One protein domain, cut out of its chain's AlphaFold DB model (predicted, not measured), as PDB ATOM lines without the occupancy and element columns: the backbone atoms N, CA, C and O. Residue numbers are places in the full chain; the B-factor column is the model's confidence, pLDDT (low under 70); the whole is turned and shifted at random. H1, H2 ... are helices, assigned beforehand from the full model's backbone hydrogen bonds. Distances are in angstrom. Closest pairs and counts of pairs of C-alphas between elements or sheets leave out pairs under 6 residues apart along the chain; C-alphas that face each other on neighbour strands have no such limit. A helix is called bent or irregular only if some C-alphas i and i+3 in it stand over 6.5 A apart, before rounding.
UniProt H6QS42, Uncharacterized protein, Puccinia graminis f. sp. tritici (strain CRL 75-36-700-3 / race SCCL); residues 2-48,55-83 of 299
ATOM      1  N   THR A   2      18.689 -11.922 -11.310       93.44
ATOM      2  CA  THR A   2      19.763 -12.442 -10.453       93.44
ATOM      3  C   THR A   2      19.999 -11.511  -9.253       93.44
ATOM      4  O   THR A   2      19.690 -10.320  -9.337       93.44
ATOM      5  N   PRO A   3      20.584 -11.994  -8.138       89.69
ATOM      6  CA  PRO A   3      20.928 -11.128  -7.007       89.69
ATOM      7  C   PRO A   3      21.830  -9.944  -7.402       89.69
ATOM      8  O   PRO A   3      21.652  -8.835  -6.907       89.69
ATOM      9  N   LYS A   4      22.752 -10.145  -8.355       90.44
ATOM     10  CA  LYS A   4      23.639  -9.087  -8.865       90.44
ATOM     11  C   LYS A   4      22.885  -8.040  -9.690       90.44
ATOM     12  O   LYS A   4      23.127  -6.846  -9.519       90.44
ATOM     13  N   GLU A   5      21.958  -8.464 -10.550       90.81
ATOM     14  CA  GLU A   5      21.078  -7.553 -11.300       90.81
ATOM     15  C   GLU A   5      20.180  -6.744 -10.368       90.81
ATOM     16  O   GLU A   5      19.978  -5.553 -10.597       90.81
ATOM     17  N   PHE A   6      19.676  -7.372  -9.302       90.75
ATOM     18  CA  PHE A   6      18.880  -6.688  -8.293       90.75
ATOM     19  C   PHE A   6      19.693  -5.608  -7.573       90.75
ATOM     20  O   PHE A   6      19.258  -4.461  -7.549       90.75
ATOM     21  N   ILE A   7      20.881  -5.935  -7.046       89.75
ATOM     22  CA  ILE A   7      21.749  -4.963  -6.353       89.75
ATOM     23  C   ILE A   7      22.151  -3.827  -7.302       89.75
ATOM     24  O   ILE A   7      22.057  -2.654  -6.950       89.75
ATOM     25  N   THR A   8      22.524  -4.154  -8.540       89.62
ATOM     26  CA  THR A   8      22.863  -3.139  -9.551       89.62
ATOM     27  C   THR A   8      21.663  -2.240  -9.851       89.62
ATOM     28  O   THR A   8      21.804  -1.022  -9.943       89.62
ATOM     29  N   GLY A   9      20.469  -2.826  -9.967       90.19
ATOM     30  CA  GLY A   9      19.223  -2.094 -10.159       90.19
ATOM     31  C   GLY A   9      18.877  -1.195  -8.973       90.19
ATOM     32  O   GLY A   9      18.528  -0.038  -9.189       90.19
ATOM     33  N   LEU A  10      19.024  -1.691  -7.743       89.81
ATOM     34  CA  LEU A  10      18.810  -0.941  -6.503       89.81
ATOM     35  C   LEU A  10      19.701   0.309  -6.439       89.81
ATOM     36  O   LEU A  10      19.223   1.382  -6.064       89.81
ATOM     37  N   LEU A  11      20.971   0.169  -6.829       90.25
ATOM     38  CA  LEU A  11      21.968   1.238  -6.748       90.25
ATOM     39  C   LEU A  11      21.873   2.251  -7.896       90.25
ATOM     40  O   LEU A  11      22.071   3.440  -7.661       90.25
ATOM     41  N   LYS A  12      21.577   1.806  -9.126       90.12
ATOM     42  CA  LYS A  12      21.671   2.660 -10.325       90.12
ATOM     43  C   LYS A  12      20.342   3.203 -10.841       90.12
ATOM     44  O   LYS A  12      20.347   4.219 -11.527       90.12
ATOM     45  N   LYS A  13      19.217   2.523 -10.597       91.38
ATOM     46  CA  LYS A  13      17.935   2.960 -11.167       91.38
ATOM     47  C   LYS A  13      17.398   4.175 -10.421       91.38
ATOM     48  O   LYS A  13      17.324   4.182  -9.188       91.38
ATOM     49  N   ASP A  14      16.965   5.159 -11.198       88.69
ATOM     50  CA  ASP A  14      16.302   6.356 -10.703       88.69
ATOM     51  C   ASP A  14      14.803   6.087 -10.525       88.69
ATOM     52  O   ASP A  14      13.989   6.260 -11.431       88.69
ATOM     53  N   HIS A  15      14.447   5.536  -9.369       92.62
ATOM     54  CA  HIS A  15      13.069   5.230  -9.004       92.62
ATOM     55  C   HIS A  15      12.844   5.696  -7.575       92.62
ATOM     56  O   HIS A  15      13.612   5.321  -6.690       92.62
ATOM     57  N   ILE A  16      11.768   6.448  -7.332       92.44
ATOM     58  CA  ILE A  16      11.495   7.135  -6.056       92.44
ATOM     59  C   ILE A  16      11.690   6.207  -4.848       92.44
ATOM     60  O   ILE A  16      12.434   6.535  -3.928       92.44
ATOM     61  N   GLU A  17      11.106   5.007  -4.886       91.38
ATOM     62  CA  GLU A  17      11.222   4.025  -3.799       91.38
ATOM     63  C   GLU A  17      12.656   3.489  -3.607       91.38
ATOM     64  O   GLU A  17      13.102   3.275  -2.482       91.38
ATOM     65  N   LEU A  18      13.417   3.290  -4.691       91.12
ATOM     66  CA  LEU A  18      14.802   2.809  -4.602       91.12
ATOM     67  C   LEU A  18      15.727   3.919  -4.094       91.12
ATOM     68  O   LEU A  18      16.583   3.660  -3.250       91.12
ATOM     69  N   ASN A  19      15.502   5.156  -4.547       89.75
ATOM     70  CA  ASN A  19      16.199   6.349  -4.073       89.75
ATOM     71  C   ASN A  19      15.952   6.534  -2.571       89.75
ATOM     72  O   ASN A  19      16.900   6.702  -1.804       89.75
ATOM     73  N   TYR A  20      14.692   6.411  -2.138       91.50
ATOM     74  CA  TYR A  20      14.308   6.479  -0.730       91.50
ATOM     75  C   TYR A  20      15.029   5.410   0.099       91.50
ATOM     76  O   TYR A  20      15.563   5.734   1.159       91.50
ATOM     77  N   ARG A  21      15.116   4.163  -0.381       89.06
ATOM     78  CA  ARG A  21      15.789   3.058   0.332       89.06
ATOM     79  C   ARG A  21      17.306   3.203   0.431       89.06
ATOM     80  O   ARG A  21      17.874   2.753   1.422       89.06
ATOM     81  N   ARG A  22      17.964   3.820  -0.556       91.19
ATOM     82  CA  ARG A  22      19.424   4.030  -0.530       91.19
ATOM     83  C   ARG A  22      19.867   5.379   0.036       91.19
ATOM     84  O   ARG A  22      21.061   5.606   0.190       91.19
ATOM     85  N   ARG A  23      18.929   6.264   0.400       91.38
ATOM     86  CA  ARG A  23      19.232   7.635   0.854       91.38
ATOM     87  C   ARG A  23      20.154   7.710   2.074       91.38
ATOM     88  O   ARG A  23      20.825   8.713   2.265       91.38
ATOM     89  N   THR A  24      20.159   6.675   2.911       90.06
ATOM     90  CA  THR A  24      20.936   6.634   4.158       90.06
ATOM     91  C   THR A  24      22.266   5.903   4.011       90.06
ATOM     92  O   THR A  24      23.034   5.869   4.960       90.06
ATOM     93  N   TRP A  25      22.569   5.310   2.851       92.31
ATOM     94  CA  TRP A  25      23.759   4.461   2.697       92.31
ATOM     95  C   TRP A  25      25.073   5.239   2.873       92.31
ATOM     96  O   TRP A  25      26.066   4.671   3.304       92.31
ATOM     97  N   GLY A  26      25.070   6.546   2.584       87.38
ATOM     98  CA  GLY A  26      26.224   7.435   2.772       87.38
ATOM     99  C   GLY A  26      26.128   8.384   3.973       87.38
ATOM    100  O   GLY A  26      26.939   9.295   4.076       87.38
ATOM    101  N   THR A  27      25.126   8.248   4.851       91.69
ATOM    102  CA  THR A  27      24.980   9.138   6.021       91.69
ATOM    103  C   THR A  27      25.786   8.627   7.213       91.69
ATOM    104  O   THR A  27      26.118   7.449   7.285       91.69
ATOM    105  N   THR A  28      26.040   9.481   8.209       87.69
ATOM    106  CA  THR A  28      26.819   9.129   9.416       87.69
ATOM    107  C   THR A  28      26.314   7.890  10.163       87.69
ATOM    108  O   THR A  28      27.108   7.167  10.750       87.69
ATOM    109  N   TYR A  29      25.008   7.616  10.129       86.88
ATOM    110  CA  TYR A  29      24.387   6.467  10.797       86.88
ATOM    111  C   TYR A  29      24.186   5.241   9.890       86.88
ATOM    112  O   TYR A  29      23.996   4.142  10.403       86.88
ATOM    113  N   GLY A  30      24.195   5.399   8.561       88.56
ATOM    114  CA  GLY A  30      23.999   4.285   7.619       88.56
ATOM    115  C   GLY A  30      25.262   3.850   6.871       88.56
ATOM    116  O   GLY A  30      25.293   2.749   6.319       88.56
ATOM    117  N   ALA A  31      26.321   4.661   6.889       89.00
ATOM    118  CA  ALA A  31      27.601   4.329   6.273       89.00
ATOM    119  C   ALA A  31      28.236   3.087   6.910       89.00
ATOM    120  O   ALA A  31      28.718   2.225   6.183       89.00
ATOM    121  N   SER A  32      28.170   2.936   8.238       89.75
ATOM    122  CA  SER A  32      28.767   1.790   8.940       89.75
ATOM    123  C   SER A  32      28.219   0.451   8.439       89.75
ATOM    124  O   SER A  32      28.985  -0.404   8.005       89.75
ATOM    125  N   SER A  33      26.892   0.293   8.391       92.12
ATOM    126  CA  SER A  33      26.259  -0.940   7.901       92.12
ATOM    127  C   SER A  33      26.425  -1.135   6.388       92.12
ATOM    128  O   SER A  33      26.483  -2.264   5.900       92.12
ATOM    129  N   THR A  34      26.558  -0.045   5.628       93.00
ATOM    130  CA  THR A  34      26.883  -0.111   4.196       93.00
ATOM    131  C   THR A  34      28.303  -0.640   3.976       93.00
ATOM    132  O   THR A  34      28.510  -1.508   3.127       93.00
ATOM    133  N   ILE A  35      29.276  -0.185   4.768       90.25
ATOM    134  CA  ILE A  35      30.658  -0.680   4.731       90.25
ATOM    135  C   ILE A  35      30.739  -2.137   5.204       90.25
ATOM    136  O   ILE A  35      31.465  -2.927   4.601       90.25
ATOM    137  N   GLU A  36      29.956  -2.538   6.209       92.25
ATOM    138  CA  GLU A  36      29.834  -3.948   6.611       92.25
ATOM    139  C   GLU A  36      29.349  -4.830   5.450       92.25
ATOM    140  O   GLU A  36      29.933  -5.884   5.189       92.25
ATOM    141  N   LEU A  37      28.348  -4.378   4.684       91.62
ATOM    142  CA  LEU A  37      27.884  -5.088   3.488       91.62
ATOM    143  C   LEU A  37      28.986  -5.205   2.422       91.62
ATOM    144  O   LEU A  37      29.167  -6.276   1.837       91.62
ATOM    145  N   VAL A  38      29.741  -4.130   2.172       90.44
ATOM    146  CA  VAL A  38      30.889  -4.155   1.247       90.44
ATOM    147  C   VAL A  38      31.966  -5.129   1.736       90.44
ATOM    148  O   VAL A  38      32.523  -5.871   0.927       90.44
ATOM    149  N   SER A  39      32.214  -5.196   3.046       87.88
ATOM    150  CA  SER A  39      33.146  -6.148   3.662       87.88
ATOM    151  C   SER A  39      32.709  -7.602   3.451       87.88
ATOM    152  O   SER A  39      33.519  -8.446   3.058       87.88
ATOM    153  N   GLU A  40      31.419  -7.912   3.609       91.19
ATOM    154  CA  GLU A  40      30.892  -9.247   3.297       91.19
ATOM    155  C   GLU A  40      31.042  -9.607   1.812       91.19
ATOM    156  O   GLU A  40      31.397 -10.742   1.480       91.19
ATOM    157  N   ILE A  41      30.852  -8.640   0.908       89.69
ATOM    158  CA  ILE A  41      31.115  -8.827  -0.525       89.69
ATOM    159  C   ILE A  41      32.610  -9.093  -0.763       89.69
ATOM    160  O   ILE A  41      32.948 -10.038  -1.479       89.69
ATOM    161  N   ALA A  42      33.504  -8.328  -0.130       87.38
ATOM    162  CA  ALA A  42      34.956  -8.485  -0.241       87.38
ATOM    163  C   ALA A  42      35.422  -9.887   0.187       87.38
ATOM    164  O   ALA A  42      36.207 -10.536  -0.512       87.38
ATOM    165  N   LYS A  43      34.871 -10.422   1.288       88.12
ATOM    166  CA  LYS A  43      35.171 -11.781   1.783       88.12
ATOM    167  C   LYS A  43      34.922 -12.869   0.735       88.12
ATOM    168  O   LYS A  43      35.599 -13.897   0.759       88.12
ATOM    169  N   ILE A  44      33.993 -12.671  -0.205       88.00
ATOM    170  CA  ILE A  44      33.733 -13.628  -1.294       88.00
ATOM    171  C   ILE A  44      34.951 -13.750  -2.221       88.00
ATOM    172  O   ILE A  44      35.273 -14.856  -2.660       88.00
ATOM    173  N   PHE A  45      35.652 -12.646  -2.489       85.62
ATOM    174  CA  PHE A  45      36.833 -12.625  -3.356       85.62
ATOM    175  C   PHE A  45      38.062 -13.226  -2.675       85.62
ATOM    176  O   PHE A  45      38.845 -13.918  -3.320       85.62
ATOM    177  N   HIS A  46      38.198 -13.058  -1.358       80.56
ATOM    178  CA  HIS A  46      39.316 -13.638  -0.607       80.56
ATOM    179  C   HIS A  46      39.271 -15.174  -0.511       80.56
ATOM    180  O   HIS A  46      40.321 -15.796  -0.332       80.56
ATOM    181  N   LYS A  47      38.090 -15.790  -0.686       82.38
ATOM    182  CA  LYS A  47      37.893 -17.254  -0.655       82.38
ATOM    183  C   LYS A  47      38.429 -17.994  -1.886       82.38
ATOM    184  O   LYS A  47      38.563 -19.211  -1.826       82.38
ATOM    185  N   LYS A  48      38.676 -17.310  -3.007       81.38
ATOM    186  CA  LYS A  48      39.119 -17.938  -4.264       81.38
ATOM    187  C   LYS A  48      40.335 -17.200  -4.811       81.38
ATOM    188  O   LYS A  48      40.197 -16.045  -5.198       81.38
ATOM    189  N   TRP A  55      39.707  -8.471  -7.336       83.94
ATOM    190  CA  TRP A  55      39.516  -7.566  -6.202       83.94
ATOM    191  C   TRP A  55      40.683  -6.586  -6.048       83.94
ATOM    192  O   TRP A  55      40.454  -5.392  -5.907       83.94
ATOM    193  N   ALA A  56      41.928  -7.054  -6.160       78.56
ATOM    194  CA  ALA A  56      43.110  -6.194  -6.125       78.56
ATOM    195  C   ALA A  56      43.099  -5.161  -7.264       78.56
ATOM    196  O   ALA A  56      43.302  -3.976  -7.013       78.56
ATOM    197  N   ASN A  57      42.770  -5.581  -8.490       80.25
ATOM    198  CA  ASN A  57      42.617  -4.685  -9.635       80.25
ATOM    199  C   ASN A  57      41.455  -3.710  -9.444       80.25
ATOM    200  O   ASN A  57      41.568  -2.570  -9.871       80.25
ATOM    201  N   PHE A  58      40.354  -4.130  -8.810       80.88
ATOM    202  CA  PHE A  58      39.257  -3.234  -8.450       80.88
ATOM    203  C   PHE A  58      39.720  -2.178  -7.446       80.88
ATOM    204  O   PHE A  58      39.573  -1.001  -7.733       80.88
ATOM    205  N   ILE A  59      40.366  -2.560  -6.339       77.81
ATOM    206  CA  ILE A  59      40.913  -1.603  -5.364       77.81
ATOM    207  C   ILE A  59      41.921  -0.659  -6.034       77.81
ATOM    208  O   ILE A  59      41.851   0.551  -5.844       77.81
ATOM    209  N   GLN A  60      42.813  -1.179  -6.879       65.19
ATOM    210  CA  GLN A  60      43.779  -0.365  -7.617       65.19
ATOM    211  C   GLN A  60      43.107   0.566  -8.641       65.19
ATOM    212  O   GLN A  60      43.542   1.704  -8.822       65.19
ATOM    213  N   ALA A  61      42.056   0.104  -9.323       66.38
ATOM    214  CA  ALA A  61      41.288   0.894 -10.277       66.38
ATOM    215  C   ALA A  61      40.441   1.959  -9.576       66.38
ATOM    216  O   ALA A  61      40.401   3.078 -10.064       66.38
ATOM    217  N   GLU A  62      39.839   1.660  -8.425       65.31
ATOM    218  CA  GLU A  62      39.137   2.630  -7.577       65.31
ATOM    219  C   GLU A  62      40.104   3.717  -7.091       65.31
ATOM    220  O   GLU A  62      39.830   4.905  -7.269       65.31
ATOM    221  N   VAL A  63      41.299   3.322  -6.630       60.91
ATOM    222  CA  VAL A  63      42.406   4.242  -6.306       60.91
ATOM    223  C   VAL A  63      42.816   5.103  -7.510       60.91
ATOM    224  O   VAL A  63      43.298   6.210  -7.313       60.91
ATOM    225  N   LYS A  64      42.624   4.651  -8.758       55.97
ATOM    226  CA  LYS A  64      43.064   5.362  -9.976       55.97
ATOM    227  C   LYS A  64      41.974   6.183 -10.684       55.97
ATOM    228  O   LYS A  64      42.298   7.210 -11.269       55.97
ATOM    229  N   LEU A  65      40.723   5.720 -10.708       50.50
ATOM    230  CA  LEU A  65      39.659   6.223 -11.596       50.50
ATOM    231  C   LEU A  65      38.634   7.123 -10.905       50.50
ATOM    232  O   LEU A  65      38.088   8.000 -11.568       50.50
ATOM    233  N   VAL A  66      38.344   6.902  -9.621       48.62
ATOM    234  CA  VAL A  66      37.246   7.600  -8.920       48.62
ATOM    235  C   VAL A  66      37.693   8.163  -7.562       48.62
ATOM    236  O   VAL A  66      37.191   9.205  -7.155       48.62
ATOM    237  N   HIS A  67      38.713   7.570  -6.925       48.25
ATOM    238  CA  HIS A  67      39.220   7.941  -5.594       48.25
ATOM    239  C   HIS A  67      40.723   8.275  -5.543       48.25
ATOM    240  O   HIS A  67      41.311   8.310  -4.461       48.25
ATOM    241  N   TYR A  68      41.360   8.577  -6.684       46.12
ATOM    242  CA  TYR A  68      42.724   9.138  -6.679       46.12
ATOM    243  C   TYR A  68      42.772  10.447  -5.886       46.12
ATOM    244  O   TYR A  68      43.789  10.765  -5.281       46.12
ATOM    245  N   GLN A  69      41.645  11.167  -5.834       50.50
ATOM    246  CA  GLN A  69      41.460  12.260  -4.901       50.50
ATOM    247  C   GLN A  69      41.417  11.746  -3.459       50.50
ATOM    248  O   GLN A  69      42.254  12.181  -2.708       50.50
ATOM    249  N   ASP A  70      40.571  10.803  -3.049       52.22
ATOM    250  CA  ASP A  70      40.306  10.591  -1.615       52.22
ATOM    251  C   ASP A  70      41.439   9.955  -0.804       52.22
ATOM    252  O   ASP A  70      41.710  10.442   0.280       52.22
ATOM    253  N   VAL A  71      42.151   8.921  -1.270       54.78
ATOM    254  CA  VAL A  71      43.267   8.361  -0.464       54.78
ATOM    255  C   VAL A  71      44.459   9.319  -0.448       54.78
ATOM    256  O   VAL A  71      45.065   9.546   0.596       54.78
ATOM    257  N   VAL A  72      44.776   9.925  -1.595       61.09
ATOM    258  CA  VAL A  72      45.855  10.916  -1.692       61.09
ATOM    259  C   VAL A  72      45.472  12.208  -0.969       61.09
ATOM    260  O   VAL A  72      46.336  12.785  -0.323       61.09
ATOM    261  N   LEU A  73      44.208  12.648  -1.020       61.88
ATOM    262  CA  LEU A  73      43.678  13.761  -0.224       61.88
ATOM    263  C   LEU A  73      43.675  13.401   1.235       61.88
ATOM    264  O   LEU A  73      44.025  14.271   1.993       61.88
ATOM    265  N   LEU A  74      43.301  12.196   1.651       62.38
ATOM    266  CA  LEU A  74      43.308  11.835   3.066       62.38
ATOM    267  C   LEU A  74      44.739  11.868   3.597       62.38
ATOM    268  O   LEU A  74      44.989  12.549   4.582       62.38
ATOM    269  N   CYS A  75      45.703  11.267   2.893       63.03
ATOM    270  CA  CYS A  75      47.114  11.369   3.275       63.03
ATOM    271  C   CYS A  75      47.639  12.816   3.212       63.03
ATOM    272  O   CYS A  75      48.393  13.240   4.082       63.03
ATOM    273  N   ARG A  76      47.233  13.601   2.209       65.38
ATOM    274  CA  ARG A  76      47.603  15.019   2.078       65.38
ATOM    275  C   ARG A  76      46.918  15.897   3.128       65.38
ATOM    276  O   ARG A  76      47.532  16.827   3.619       65.38
ATOM    277  N   GLN A  77      45.686  15.599   3.504       64.75
ATOM    278  CA  GLN A  77      44.887  16.302   4.500       64.75
ATOM    279  C   GLN A  77      45.384  15.956   5.899       64.75
ATOM    280  O   GLN A  77      45.433  16.848   6.731       64.75
ATOM    281  N   GLU A  78      45.832  14.724   6.157       66.00
ATOM    282  CA  GLU A  78      46.626  14.385   7.347       66.00
ATOM    283  C   GLU A  78      47.885  15.274   7.412       66.00
ATOM    284  O   GLU A  78      48.136  15.924   8.424       66.00
ATOM    285  N   MET A  79      48.611  15.424   6.297       66.38
ATOM    286  CA  MET A  79      49.795  16.298   6.226       66.38
ATOM    287  C   MET A  79      49.489  17.808   6.334       66.38
ATOM    288  O   MET A  79      50.308  18.559   6.857       66.38
ATOM    289  N   GLU A  80      48.347  18.278   5.825       63.78
ATOM    290  CA  GLU A  80      47.976  19.704   5.756       63.78
ATOM    291  C   GLU A  80      47.182  20.179   6.986       63.78
ATOM    292  O   GLU A  80      47.332  21.324   7.413       63.78
ATOM    293  N   SER A  81      46.351  19.322   7.591       59.81
ATOM    294  CA  SER A  81      45.538  19.660   8.772       59.81
ATOM    295  C   SER A  81      46.387  19.849  10.028       59.81
ATOM    296  O   SER A  81      46.081  20.696  10.869       59.81
ATOM    297  N   HIS A  82      47.519  19.152  10.110       60.12
ATOM    298  CA  HIS A  82      48.536  19.333  11.139       60.12
ATOM    299  C   HIS A  82      49.602  20.349  10.679       60.12
ATOM    300  O   HIS A  82      50.803  20.105  10.739       60.12
ATOM    301  N   SER A  83      49.146  21.523  10.216       51.28
ATOM    302  CA  SER A  83      49.972  22.603   9.635       51.28
ATOM    303  C   SER A  83      50.949  23.284  10.601       51.28
ATOM    304  O   SER A  83      51.873  23.978  10.156       51.28
TER     305      SER A  83
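What this domain is: This is residues 2 to 48 and 55 to 83 of the 299 residues of an uncharacterized protein of Puccinia graminis f. sp. tritici (strain CRL 75-36-700-3 / race SCCL) (UniProt H6QS42). This is an open, loose string of five helices with few contacts: H1 and H2 meet in a corner on one side, the longer helix H3 stands by itself between, and H4 and H5 make a second bent path on the other side. The beginning of H4 comes near the end of H3, and residues 73 to 83, of which 73 to 81 belong to H5, stick out at the far end. The printed part has 76 residues, with five named helices in the order H1, H2, H3, H4, H5 and no named strand; the class is all helix. The whole is loose, with a radius of gyration of the C-alphas of 15.8 A, and spans 47 by 34 by 21 A.

How they stand to each other: H1, residues 3 to 12, touches H2, residues 16 to 22, and their lines are about perpendicular at 74 degrees. Their closest C-alphas, those of Leu 10 and Leu 18, are 5.8 A apart. H3, residues 31 to 46, is apart from both H1 and H2. H4, residues 55 to 65, is close to H3 but not clearly touching it; the closest C-alphas, those of Phe 45 and Trp 55, are 6.4 A apart. H3 and H4 run opposite ways at a steep tilt of 50 degrees. H5, residues 68 to 81, is close to H4 but not clearly touching it, with the closest C-alphas, those of Val 63 and Val 71, 7.2 A apart. H4 and H5 run the same way at a steep tilt of 70.0 degrees, only just short of about perpendicular. H5 is apart from H1, H2 and H3. In H1, H2 and H4 every O i to N i+4 pair is within hydrogen-bond range; in H3 10 of 12 are, and in H5 9 of 10.

Where its parts are: H1 begins at C-alpha 3, at (20.928, -11.128, -7.007), and is 14.2 A long from first to last C-alpha. H2 has 7 residues and measures 10.2 A. H3, the longest helix with 16 residues, runs 22.5 A from C-alpha 31, at (27.601, 4.329, 6.273), to C-alpha 46. H4 is 14.8 A long. H5 is 18.9 A long and ends at C-alpha 81, at (45.538, 19.660, 8.772); it is neither bent nor irregular, but only just: C-alphas 68 and 71 are 6.3 A apart.

The domain as a whole: The two C-alphas farthest apart, those of Thr 2 and Ser 83, are 50.4 A apart. Residues 49 to 54 are not printed, and C-alphas 48 and 55 are 10.6 A apart across this cut, which falls in the link from H3 to H4. The links from H1 to H2 and from H4 to H5 are tight, and that from H2 to H3 is short. The mean pLDDT of the printed part is 79.2, and the model's confidence is low, under 70, at residues 60 to 83.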